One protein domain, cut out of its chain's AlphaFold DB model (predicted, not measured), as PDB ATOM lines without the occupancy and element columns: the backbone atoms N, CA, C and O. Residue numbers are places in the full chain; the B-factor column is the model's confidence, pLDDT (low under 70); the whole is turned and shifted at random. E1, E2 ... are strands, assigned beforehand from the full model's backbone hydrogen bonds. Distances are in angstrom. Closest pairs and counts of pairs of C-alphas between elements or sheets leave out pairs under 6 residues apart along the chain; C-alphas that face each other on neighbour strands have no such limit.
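Overview. This is residues 79 to 119 and 131 to 158 of the 165 residues of an uncharacterized protein of Musa acuminata subsp. malaccensis (UniProt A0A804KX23). A strongly twisted sheet of four strands is drawn out lengthwise by the stagger along its long strand E3: the hairpin of E1 and E2 lies towards one end, and E4 runs beside E3 towards the other. The fifth strand, E5, passes the beginning of E3 outside this sheet, and the turn at residues 142 to 147 sticks out. The printed part has 69 residues, with no named helix and five named strands, E1 to E5 in order along the chain; the sheet's order is E2, E1, E3, E4, all antiparallel, and the class is all strand. The whole is only just loose, close to compact, with a radius of gyration of the C-alphas of 13.6 A, and its elongated outline spans 46 by 27 by 22 A.

Along the chain. In the sheet, E3 is the longest strand, residues 107 to 116, 26.6 A from first to last C-alpha; it begins at C-alpha 107 at (-38.594, 31.752, 39.810). E1 is residues 81 to 88, 21.8 A, beginning at C-alpha 81 at (-42.597, 33.579, 51.490). E2 is residues 91 to 97, 18.9 A, and E4 is residues 132 to 138, 19.9 A. Outside the sheet, E5 is residues 146 to 152, 19.6 A, ending at C-alpha 152 at (-47.273, 33.958, 39.591).

Arrangement. The pairing of E3 is staggered: it pairs with E1 over residues 107 to 110 and with E4 over residues 110 to 116. E3 and E1 are antiparallel at 176 degrees, with N 108 and O 84 within hydrogen-bond range at 2.8 A. E3 and E4 are antiparallel at 159 degrees, with N 112 and O 136 at 2.8 A and N 134 and O 114 at 2.9 A. E1 and E2 form a hairpin, antiparallel at 149 degrees, with N 83 and O 95 at 2.8 A. E2 and E4 are the edge strands. From edge to edge the strands' lines turn by 45 degrees and the way across the sheet by 63 degrees. E5 pairs with no named strand; its closest C-alphas to E3 are those of Leu 150 and Ser 107, 4.8 A apart. E1 and E5 are near each other, with 6 pairs of C-alphas within 10 A, while E4 and E5 are apart.

Size, cuts and confidence. The two C-alphas farthest apart are those of Ile 89 and Pro 119, 46.9 A. Residues 120 to 130 are not printed, and C-alphas 119 and 131 are 9.6 A apart across this cut, which lies in the link from E3 to E4. Of the links that are printed whole, E1 to E2 is tight, and E2 to E3 and E4 to E5 are short. Residues 142 to 147 stand free, of which 146 to 147 belong to E5. The mean pLDDT of the printed part is 87.7; residues 117 to 119 and residue 131 are under 70.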
ATOM      1  N   GLU A  79     -48.587  34.241  54.533       81.25
ATOM      2  CA  GLU A  79     -48.338  35.601  55.040       81.25
ATOM      3  C   GLU A  79     -47.126  36.246  54.360       81.25
ATOM      4  O   GLU A  79     -47.189  37.387  53.889       81.25
ATOM      5  N   THR A  80     -46.019  35.502  54.300       91.31
ATOM      6  CA  THR A  80     -44.792  35.875  53.596       91.31
ATOM      7  C   THR A  80     -44.036  34.633  53.167       91.31
ATOM      8  O   THR A  80     -43.944  33.676  53.925       91.31
ATOM      9  N   TRP A  81     -43.419  34.676  51.996       93.50
ATOM     10  CA  TRP A  81     -42.597  33.579  51.490       93.50
ATOM     11  C   TRP A  81     -41.396  34.143  50.728       93.50
ATOM     12  O   TRP A  81     -41.535  35.155  50.032       93.50
ATOM     13  N   PRO A  82     -40.201  33.544  50.851       95.62
ATOM     14  CA  PRO A  82     -39.067  33.888  50.012       95.62
ATOM     15  C   PRO A  82     -39.051  33.054  48.722       95.62
ATOM     16  O   PRO A  82     -39.454  31.892  48.680       95.62
ATOM     17  N   CYS A  83     -38.511  33.644  47.664       95.88
ATOM     18  CA  CYS A  83     -38.221  32.994  46.394       95.88
ATOM     19  C   CYS A  83     -36.843  33.421  45.873       95.88
ATOM     20  O   CYS A  83     -36.313  34.471  46.254       95.88
ATOM     21  N   LEU A  84     -36.276  32.611  44.980       95.38
ATOM     22  CA  LEU A  84     -35.107  32.975  44.180       95.38
ATOM     23  C   LEU A  84     -35.521  33.007  42.714       95.38
ATOM     24  O   LEU A  84     -35.953  31.988  42.178       95.38
ATOM     25  N   PHE A  85     -35.353  34.150  42.055       93.25
ATOM     26  CA  PHE A  85     -35.661  34.292  40.632       93.25
ATOM     27  C   PHE A  85     -34.426  34.656  39.820       93.25
ATOM     28  O   PHE A  85     -33.495  35.301  40.314       93.25
ATOM     29  N   ARG A  86     -34.404  34.217  38.560       89.81
ATOM     30  CA  ARG A  86     -33.286  34.461  37.648       89.81
ATOM     31  C   ARG A  86     -33.562  35.700  36.802       89.81
ATOM     32  O   ARG A  86     -34.388  35.673  35.903       89.81
ATOM     33  N   PHE A  87     -32.813  36.773  37.051       79.12
ATOM     34  CA  PHE A  87     -32.882  37.993  36.232       79.12
ATOM     35  C   PHE A  87     -31.832  38.014  35.106       79.12
ATOM     36  O   PHE A  87     -32.048  38.607  34.053       79.12
ATOM     37  N   LYS A  88     -30.675  37.362  35.308       82.25
ATOM     38  CA  LYS A  88     -29.615  37.173  34.298       82.25
ATOM     39  C   LYS A  88     -29.021  35.774  34.457       82.25
ATOM     40  O   LYS A  88     -29.060  35.228  35.553       82.25
ATOM     41  N   ILE A  89     -28.423  35.214  33.399       71.94
ATOM     42  CA  ILE A  89     -27.881  33.834  33.381       71.94
ATOM     43  C   ILE A  89     -26.967  33.536  34.585       71.94
ATOM     44  O   ILE A  89     -26.975  32.420  35.095       71.94
ATOM     45  N   TRP A  90     -26.219  34.531  35.074       76.12
ATOM     46  CA  TRP A  90     -25.266  34.376  36.174       76.12
ATOM     47  C   TRP A  90     -25.731  34.934  37.533       76.12
ATOM     48  O   TRP A  90     -24.957  34.896  38.485       76.12
ATOM     49  N   TRP A  91     -26.969  35.431  37.654       83.75
ATOM     50  CA  TRP A  91     -27.486  36.004  38.906       83.75
ATOM     51  C   TRP A  91     -28.877  35.470  39.263       83.75
ATOM     52  O   TRP A  91     -29.822  35.593  38.481       83.75
ATOM     53  N   MET A  92     -29.013  34.969  40.493       89.88
ATOM     54  CA  MET A  92     -30.301  34.787  41.164       89.88
ATOM     55  C   MET A  92     -30.481  35.882  42.209       89.88
ATOM     56  O   MET A  92     -29.530  36.236  42.906       89.88
ATOM     57  N   ILE A  93     -31.695  36.414  42.310       93.38
ATOM     58  CA  ILE A  93     -32.031  37.484  43.245       93.38
ATOM     59  C   ILE A  93     -33.053  36.938  44.248       93.38
ATOM     60  O   ILE A  93     -34.079  36.397  43.822       93.38
ATOM     61  N   PRO A  94     -32.803  37.061  45.564       93.94
ATOM     62  CA  PRO A  94     -33.808  36.745  46.563       93.94
ATOM     63  C   PRO A  94     -34.901  37.812  46.587       93.94
ATOM     64  O   PRO A  94     -34.620  39.012  46.564       93.94
ATOM     65  N   ARG A  95     -36.155  37.373  46.663       94.31
ATOM     66  CA  ARG A  95     -37.318  38.244  46.846       94.31
ATOM     67  C   ARG A  95     -38.302  37.597  47.807       94.31
ATOM     68  O   ARG A  95     -38.546  36.401  47.716       94.31
ATOM     69  N   THR A  96     -38.910  38.402  48.667       95.38
ATOM     70  CA  THR A  96     -40.048  37.986  49.492       95.38
ATOM     71  C   THR A  96     -41.341  38.514  48.881       95.38
ATOM     72  O   THR A  96     -41.386  39.669  48.446       95.38
ATOM     73  N   GLY A  97     -42.380  37.686  48.842       94.00
ATOM     74  CA  GLY A  97     -43.721  38.069  48.404       94.00
ATOM     75  C   GLY A  97     -44.790  37.734  49.439       94.00
ATOM     76  O   GLY A  97     -44.496  37.130  50.473       94.00
ATOM     77  N   LYS A  98     -46.022  38.183  49.172       91.62
ATOM     78  CA  LYS A  98     -47.192  37.979  50.046       91.62
ATOM     79  C   LYS A  98     -48.393  37.373  49.322       91.62
ATOM     80  O   LYS A  98     -49.333  36.926  49.962       91.62
ATOM     81  N   LYS A  99     -48.398  37.385  47.989       92.31
ATOM     82  CA  LYS A  99     -49.481  36.844  47.156       92.31
ATOM     83  C   LYS A  99     -48.904  36.103  45.969       92.31
ATOM     84  O   LYS A  99     -47.895  36.557  45.453       92.31
ATOM     85  N   GLY A 100     -49.555  35.058  45.458       91.75
ATOM     86  CA  GLY A 100     -49.052  34.329  44.284       91.75
ATOM     87  C   GLY A 100     -48.664  35.233  43.103       91.75
ATOM     88  O   GLY A 100     -47.624  35.013  42.500       91.75
ATOM     89  N   SER A 101     -49.385  36.337  42.864       94.06
ATOM     90  CA  SER A 101     -49.051  37.318  41.817       94.06
ATOM     91  C   SER A 101     -47.697  38.026  41.994       94.06
ATOM     92  O   SER A 101     -47.192  38.639  41.057       94.06
ATOM     93  N   ASP A 102     -47.120  38.008  43.198       95.38
ATOM     94  CA  ASP A 102     -45.812  38.602  43.482       95.38
ATOM     95  C   ASP A 102     -44.652  37.719  43.011       95.38
ATOM     96  O   ASP A 102     -43.515  38.202  42.985       95.38
ATOM     97  N   ILE A 103     -44.907  36.445  42.678       95.56
ATOM     98  CA  ILE A 103     -43.878  35.499  42.241       95.56
ATOM     99  C   ILE A 103     -43.328  35.993  40.897       95.56
ATOM    100  O   ILE A 103     -44.073  36.069  39.918       95.56
ATOM    101  N   PRO A 104     -42.035  36.354  40.822       95.38
ATOM    102  CA  PRO A 104     -41.424  36.762  39.565       95.38
ATOM    103  C   PRO A 104     -41.482  35.653  38.513       95.38
ATOM    104  O   PRO A 104     -41.399  34.471  38.848       95.38
ATOM    105  N   LEU A 105     -41.502  36.044  37.238       93.31
ATOM    106  CA  LEU A 105     -41.163  35.133  36.143       93.31
ATOM    107  C   LEU A 105     -39.780  34.512  36.384       93.31
ATOM    108  O   LEU A 105     -38.898  35.160  36.959       93.31
ATOM    109  N   GLU A 106     -39.586  33.279  35.915       92.25
ATOM    110  CA  GLU A 106     -38.319  32.551  36.054       92.25
ATOM    111  C   GLU A 106     -37.904  32.306  37.518       92.25
ATOM    112  O   GLU A 106     -36.707  32.247  37.840       92.25
ATOM    113  N   SER A 107     -38.874  32.145  38.426       95.19
ATOM    114  CA  SER A 107     -38.594  31.752  39.810       95.19
ATOM    115  C   SER A 107     -38.105  30.306  39.852       95.19
ATOM    116  O   SER A 107     -38.795  29.376  39.454       95.19
ATOM    117  N   GLN A 108     -36.876  30.114  40.322       93.75
ATOM    118  CA  GLN A 108     -36.188  28.818  40.345       93.75
ATOM    119  C   GLN A 108     -36.403  28.071  41.665       93.75
ATOM    120  O   GLN A 108     -36.059  26.899  41.782       93.75
ATOM    121  N   MET A 109     -36.920  28.763  42.679       94.62
ATOM    122  CA  MET A 109     -37.162  28.221  44.007       94.62
ATOM    123  C   MET A 109     -38.231  29.048  44.713       94.62
ATOM    124  O   MET A 109     -38.177  30.280  44.676       94.62
ATOM    125  N   LEU A 110     -39.139  28.371  45.410       95.44
ATOM    126  CA  LEU A 110     -40.122  28.984  46.298       95.44
ATOM    127  C   LEU A 110     -40.173  28.182  47.606       95.44
ATOM    128  O   LEU A 110     -40.297  26.958  47.571       95.44
ATOM    129  N   LEU A 111     -40.032  28.856  48.748       94.50
ATOM    130  CA  LEU A 111     -40.100  28.232  50.071       94.50
ATOM    131  C   LEU A 111     -41.390  28.667  50.765       94.50
ATOM    132  O   LEU A 111     -41.640  29.862  50.898       94.50
ATOM    133  N   LEU A 112     -42.185  27.703  51.211       91.81
ATOM    134  CA  LEU A 112     -43.443  27.931  51.913       91.81
ATOM    135  C   LEU A 112     -43.293  27.513  53.371       91.81
ATOM    136  O   LEU A 112     -42.643  26.507  53.659       91.81
ATOM    137  N   GLU A 113     -43.885  28.284  54.274       88.12
ATOM    138  CA  GLU A 113     -43.872  28.018  55.708       88.12
ATOM    139  C   GLU A 113     -45.217  27.428  56.119       88.12
ATOM    140  O   GLU A 113     -46.276  27.980  55.832       88.12
ATOM    141  N   ALA A 114     -45.182  26.306  56.815       83.69
ATOM    142  CA  ALA A 114     -46.368  25.641  57.304       83.69
ATOM    143  C   ALA A 114     -46.313  25.527  58.814       83.69
ATOM    144  O   ALA A 114     -45.299  25.115  59.379       83.69
ATOM    145  N   LYS A 115     -47.417  25.911  59.445       82.94
ATOM    146  CA  LYS A 115     -47.598  25.876  60.891       82.94
ATOM    147  C   LYS A 115     -48.683  24.856  61.176       82.94
ATOM    148  O   LYS A 115     -49.773  24.976  60.626       82.94
ATOM    149  N   GLU A 116     -48.373  23.863  61.996       73.00
ATOM    150  CA  GLU A 116     -49.363  22.910  62.488       73.00
ATOM    151  C   GLU A 116     -49.663  23.226  63.955       73.00
ATOM    152  O   GLU A 116     -48.772  23.241  64.814       73.00
ATOM    153  N   ASP A 117     -50.935  23.512  64.232       63.47
ATOM    154  CA  ASP A 117     -51.427  23.671  65.593       63.47
ATOM    155  C   ASP A 117     -51.544  22.282  66.225       63.47
ATOM    156  O   ASP A 117     -52.518  21.556  66.018       63.47
ATOM    157  N   VAL A 118     -50.532  21.891  67.000       59.50
ATOM    158  CA  VAL A 118     -50.585  20.647  67.773       59.50
ATOM    159  C   VAL A 118     -51.682  20.754  68.843       59.50
ATOM    160  O   VAL A 118     -51.655  21.686  69.658       59.50
ATOM    161  N   PRO A 119     -52.659  19.825  68.888       54.44
ATOM    162  CA  PRO A 119     -53.626  19.784  69.973       54.44
ATOM    163  C   PRO A 119     -52.871  19.580  71.285       54.44
ATOM    164  O   PRO A 119     -52.120  18.619  71.434       54.44
ATOM    165  N   THR A 131     -46.285  25.877  68.407       65.88
ATOM    166  CA  THR A 131     -46.646  25.649  67.000       65.88
ATOM    167  C   THR A 131     -45.463  24.978  66.311       65.88
ATOM    168  O   THR A 131     -44.384  25.581  66.243       65.88
ATOM    169  N   ASP A 132     -45.629  23.750  65.821       79.19
ATOM    170  CA  ASP A 132     -44.562  23.109  65.056       79.19
ATOM    171  C   ASP A 132     -44.536  23.732  63.657       79.19
ATOM    172  O   ASP A 132     -45.572  23.878  63.005       79.19
ATOM    173  N   THR A 133     -43.362  24.201  63.232       82.75
ATOM    174  CA  THR A 133     -43.197  24.913  61.956       82.75
ATOM    175  C   THR A 133     -42.280  24.113  61.049       82.75
ATOM    176  O   THR A 133     -41.122  23.866  61.385       82.75
ATOM    177  N   PHE A 134     -42.764  23.760  59.865       87.25
ATOM    178  CA  PHE A 134     -41.979  23.078  58.841       87.25
ATOM    179  C   PHE A 134     -42.060  23.829  57.515       87.25
ATOM    180  O   PHE A 134     -42.965  24.617  57.258       87.25
ATOM    181  N   TYR A 135     -41.070  23.591  56.658       88.88
ATOM    182  CA  TYR A 135     -40.918  24.314  55.403       88.88
ATOM    183  C   TYR A 135     -41.075  23.377  54.213       88.88
ATOM    184  O   TYR A 135     -40.495  22.289  54.176       88.88
ATOM    185  N   VAL A 136     -41.822  23.829  53.212       90.38
ATOM    186  CA  VAL A 136     -42.003  23.130  51.940       90.38
ATOM    187  C   VAL A 136     -41.225  23.865  50.866       90.38
ATOM    188  O   VAL A 136     -41.410  25.057  50.639       90.38
ATOM    189  N   LEU A 137     -40.343  23.136  50.194       92.75
ATOM    190  CA  LEU A 137     -39.484  23.668  49.153       92.75
ATOM    191  C   LEU A 137     -39.983  23.220  47.777       92.75
ATOM    192  O   LEU A 137     -39.925  22.036  47.448       92.75
ATOM    193  N   LEU A 138     -40.438  24.176  46.970       92.38
ATOM    194  CA  LEU A 138     -40.807  23.960  45.575       92.38
ATOM    195  C   LEU A 138     -39.594  24.227  44.684       92.38
ATOM    196  O   LEU A 138     -39.075  25.346  44.630       92.38
ATOM    197  N   LEU A 139     -39.154  23.180  43.987       91.94
ATOM    198  CA  LEU A 139     -38.035  23.219  43.050       91.94
ATOM    199  C   LEU A 139     -38.493  22.670  41.696       91.94
ATOM    200  O   LEU A 139     -38.657  21.454  41.572       91.94
ATOM    201  N   PRO A 140     -38.694  23.526  40.681       85.94
ATOM    202  CA  PRO A 140     -38.902  23.069  39.317       85.94
ATOM    203  C   PRO A 140     -37.605  22.417  38.818       85.94
ATOM    204  O   PRO A 140     -36.623  23.085  38.489       85.94
ATOM    205  N   VAL A 141     -37.567  21.085  38.818       78.88
ATOM    206  CA  VAL A 141     -36.410  20.332  38.332       78.88
ATOM    207  C   VAL A 141     -36.482  20.276  36.811       78.88
ATOM    208  O   VAL A 141     -37.464  19.810  36.244       78.88
ATOM    209  N   SER A 142     -35.434  20.762  36.151       76.62
ATOM    210  CA  SER A 142     -35.254  20.588  34.709       76.62
ATOM    211  C   SER A 142     -34.745  19.169  34.453       76.62
ATOM    212  O   SER A 142     -33.670  18.821  34.943       76.62
ATOM    213  N   ASP A 143     -35.513  18.354  33.732       76.31
ATOM    214  CA  ASP A 143     -35.116  16.999  33.335       76.31
ATOM    215  C   ASP A 143     -34.934  16.924  31.812       76.31
ATOM    216  O   ASP A 143     -35.797  17.346  31.041       76.31
ATOM    217  N   GLY A 144     -33.791  16.408  31.362       80.38
ATOM    218  CA  GLY A 144     -33.458  16.304  29.939       80.38
ATOM    219  C   GLY A 144     -33.526  17.638  29.177       80.38
ATOM    220  O   GLY A 144     -32.803  18.585  29.490       80.38
ATOM    221  N   ALA A 145     -34.362  17.681  28.133       78.00
ATOM    222  CA  ALA A 145     -34.567  18.851  27.272       78.00
ATOM    223  C   ALA A 145     -35.560  19.875  27.851       78.00
ATOM    224  O   ALA A 145     -35.741  20.947  27.274       78.00
ATOM    225  N   PHE A 146     -36.205  19.557  28.976       84.12
ATOM    226  CA  PHE A 146     -37.189  20.431  29.595       84.12
ATOM    227  C   PHE A 146     -36.524  21.421  30.533       84.12
ATOM    228  O   PHE A 146     -35.718  21.061  31.393       84.12
ATOM    229  N   ARG A 147     -36.926  22.680  30.408       88.25
ATOM    230  CA  ARG A 147     -36.665  23.731  31.385       88.25
ATOM    231  C   ARG A 147     -37.967  24.021  32.100       88.25
ATOM    232  O   ARG A 147     -38.986  24.217  31.450       88.25
ATOM    233  N   ALA A 148     -37.919  24.043  33.424       91.12
ATOM    234  CA  ALA A 148     -39.068  24.369  34.247       91.12
ATOM    235  C   ALA A 148     -38.747  25.572  35.134       91.12
ATOM    236  O   ALA A 148     -37.640  25.681  35.668       91.12
ATOM    237  N   ASN A 149     -39.718  26.459  35.309       93.12
ATOM    238  CA  ASN A 149     -39.665  27.536  36.285       93.12
ATOM    239  C   ASN A 149     -41.042  27.737  36.939       93.12
ATOM    240  O   ASN A 149     -42.047  27.176  36.504       93.12
ATOM    241  N   LEU A 150     -41.055  28.488  38.036       95.19
ATOM    242  CA  LEU A 150     -42.265  28.922  38.719       95.19
ATOM    243  C   LEU A 150     -42.565  30.372  38.352       95.19
ATOM    244  O   LEU A 150     -41.655  31.194  38.204       95.19
ATOM    245  N   GLN A 151     -43.848  30.694  38.288       95.38
ATOM    246  CA  GLN A 151     -44.320  32.060  38.120       95.38
ATOM    247  C   GLN A 151     -45.659  32.272  38.823       95.38
ATOM    248  O   GLN A 151     -46.360  31.323  39.173       95.38
ATOM    249  N   GLY A 152     -45.986  33.537  39.057       94.81
ATOM    250  CA  GLY A 152     -47.273  33.958  39.591       94.81
ATOM    251  C   GLY A 152     -48.210  34.435  38.496       94.81
ATOM    252  O   GLY A 152     -47.757  34.979  37.488       94.81
ATOM    253  N   ASN A 153     -49.515  34.322  38.734       94.25
ATOM    254  CA  ASN A 153     -50.535  34.879  37.846       94.25
ATOM    255  C   ASN A 153     -51.458  35.888  38.556       94.25
ATOM    256  O   ASN A 153     -51.367  36.131  39.762       94.25
ATOM    257  N   SER A 154     -52.376  36.500  37.800       94.50
ATOM    258  CA  SER A 154     -53.331  37.484  38.332       94.50
ATOM    259  C   SER A 154     -54.352  36.898  39.312       94.50
ATOM    260  O   SER A 154     -54.971  37.654  40.059       94.50
ATOM    261  N   ALA A 155     -54.535  35.575  39.316       93.56
ATOM    262  CA  ALA A 155     -55.408  34.857  40.241       93.56
ATOM    263  C   ALA A 155     -54.701  34.472  41.558       93.56
ATOM    264  O   ALA A 155     -55.319  33.861  42.426       93.56
ATOM    265  N   ASN A 156     -53.441  34.886  41.752       93.44
ATOM    266  CA  ASN A 156     -52.581  34.490  42.875       93.44
ATOM    267  C   ASN A 156     -52.265  32.991  42.917       93.44
ATOM    268  O   ASN A 156     -51.950  32.456  43.983       93.44
ATOM    269  N   GLU A 157     -52.312  32.324  41.771       93.31
ATOM    270  CA  GLU A 157     -51.895  30.937  41.653       93.31
ATOM    271  C   GLU A 157     -50.395  30.845  41.391       93.31
ATOM    272  O   GLU A 157     -49.785  31.733  40.785       93.31
ATOM    273  N   VAL A 158     -49.809  29.752  41.872       93.81
ATOM    274  CA  VAL A 158     -48.468  29.319  41.490       93.81
ATOM    275  C   VAL A 158     -48.595  28.486  40.227       93.81
ATOM    276  O   VAL A 158     -49.238  27.435  40.240       93.81
TER     277      VAL A 158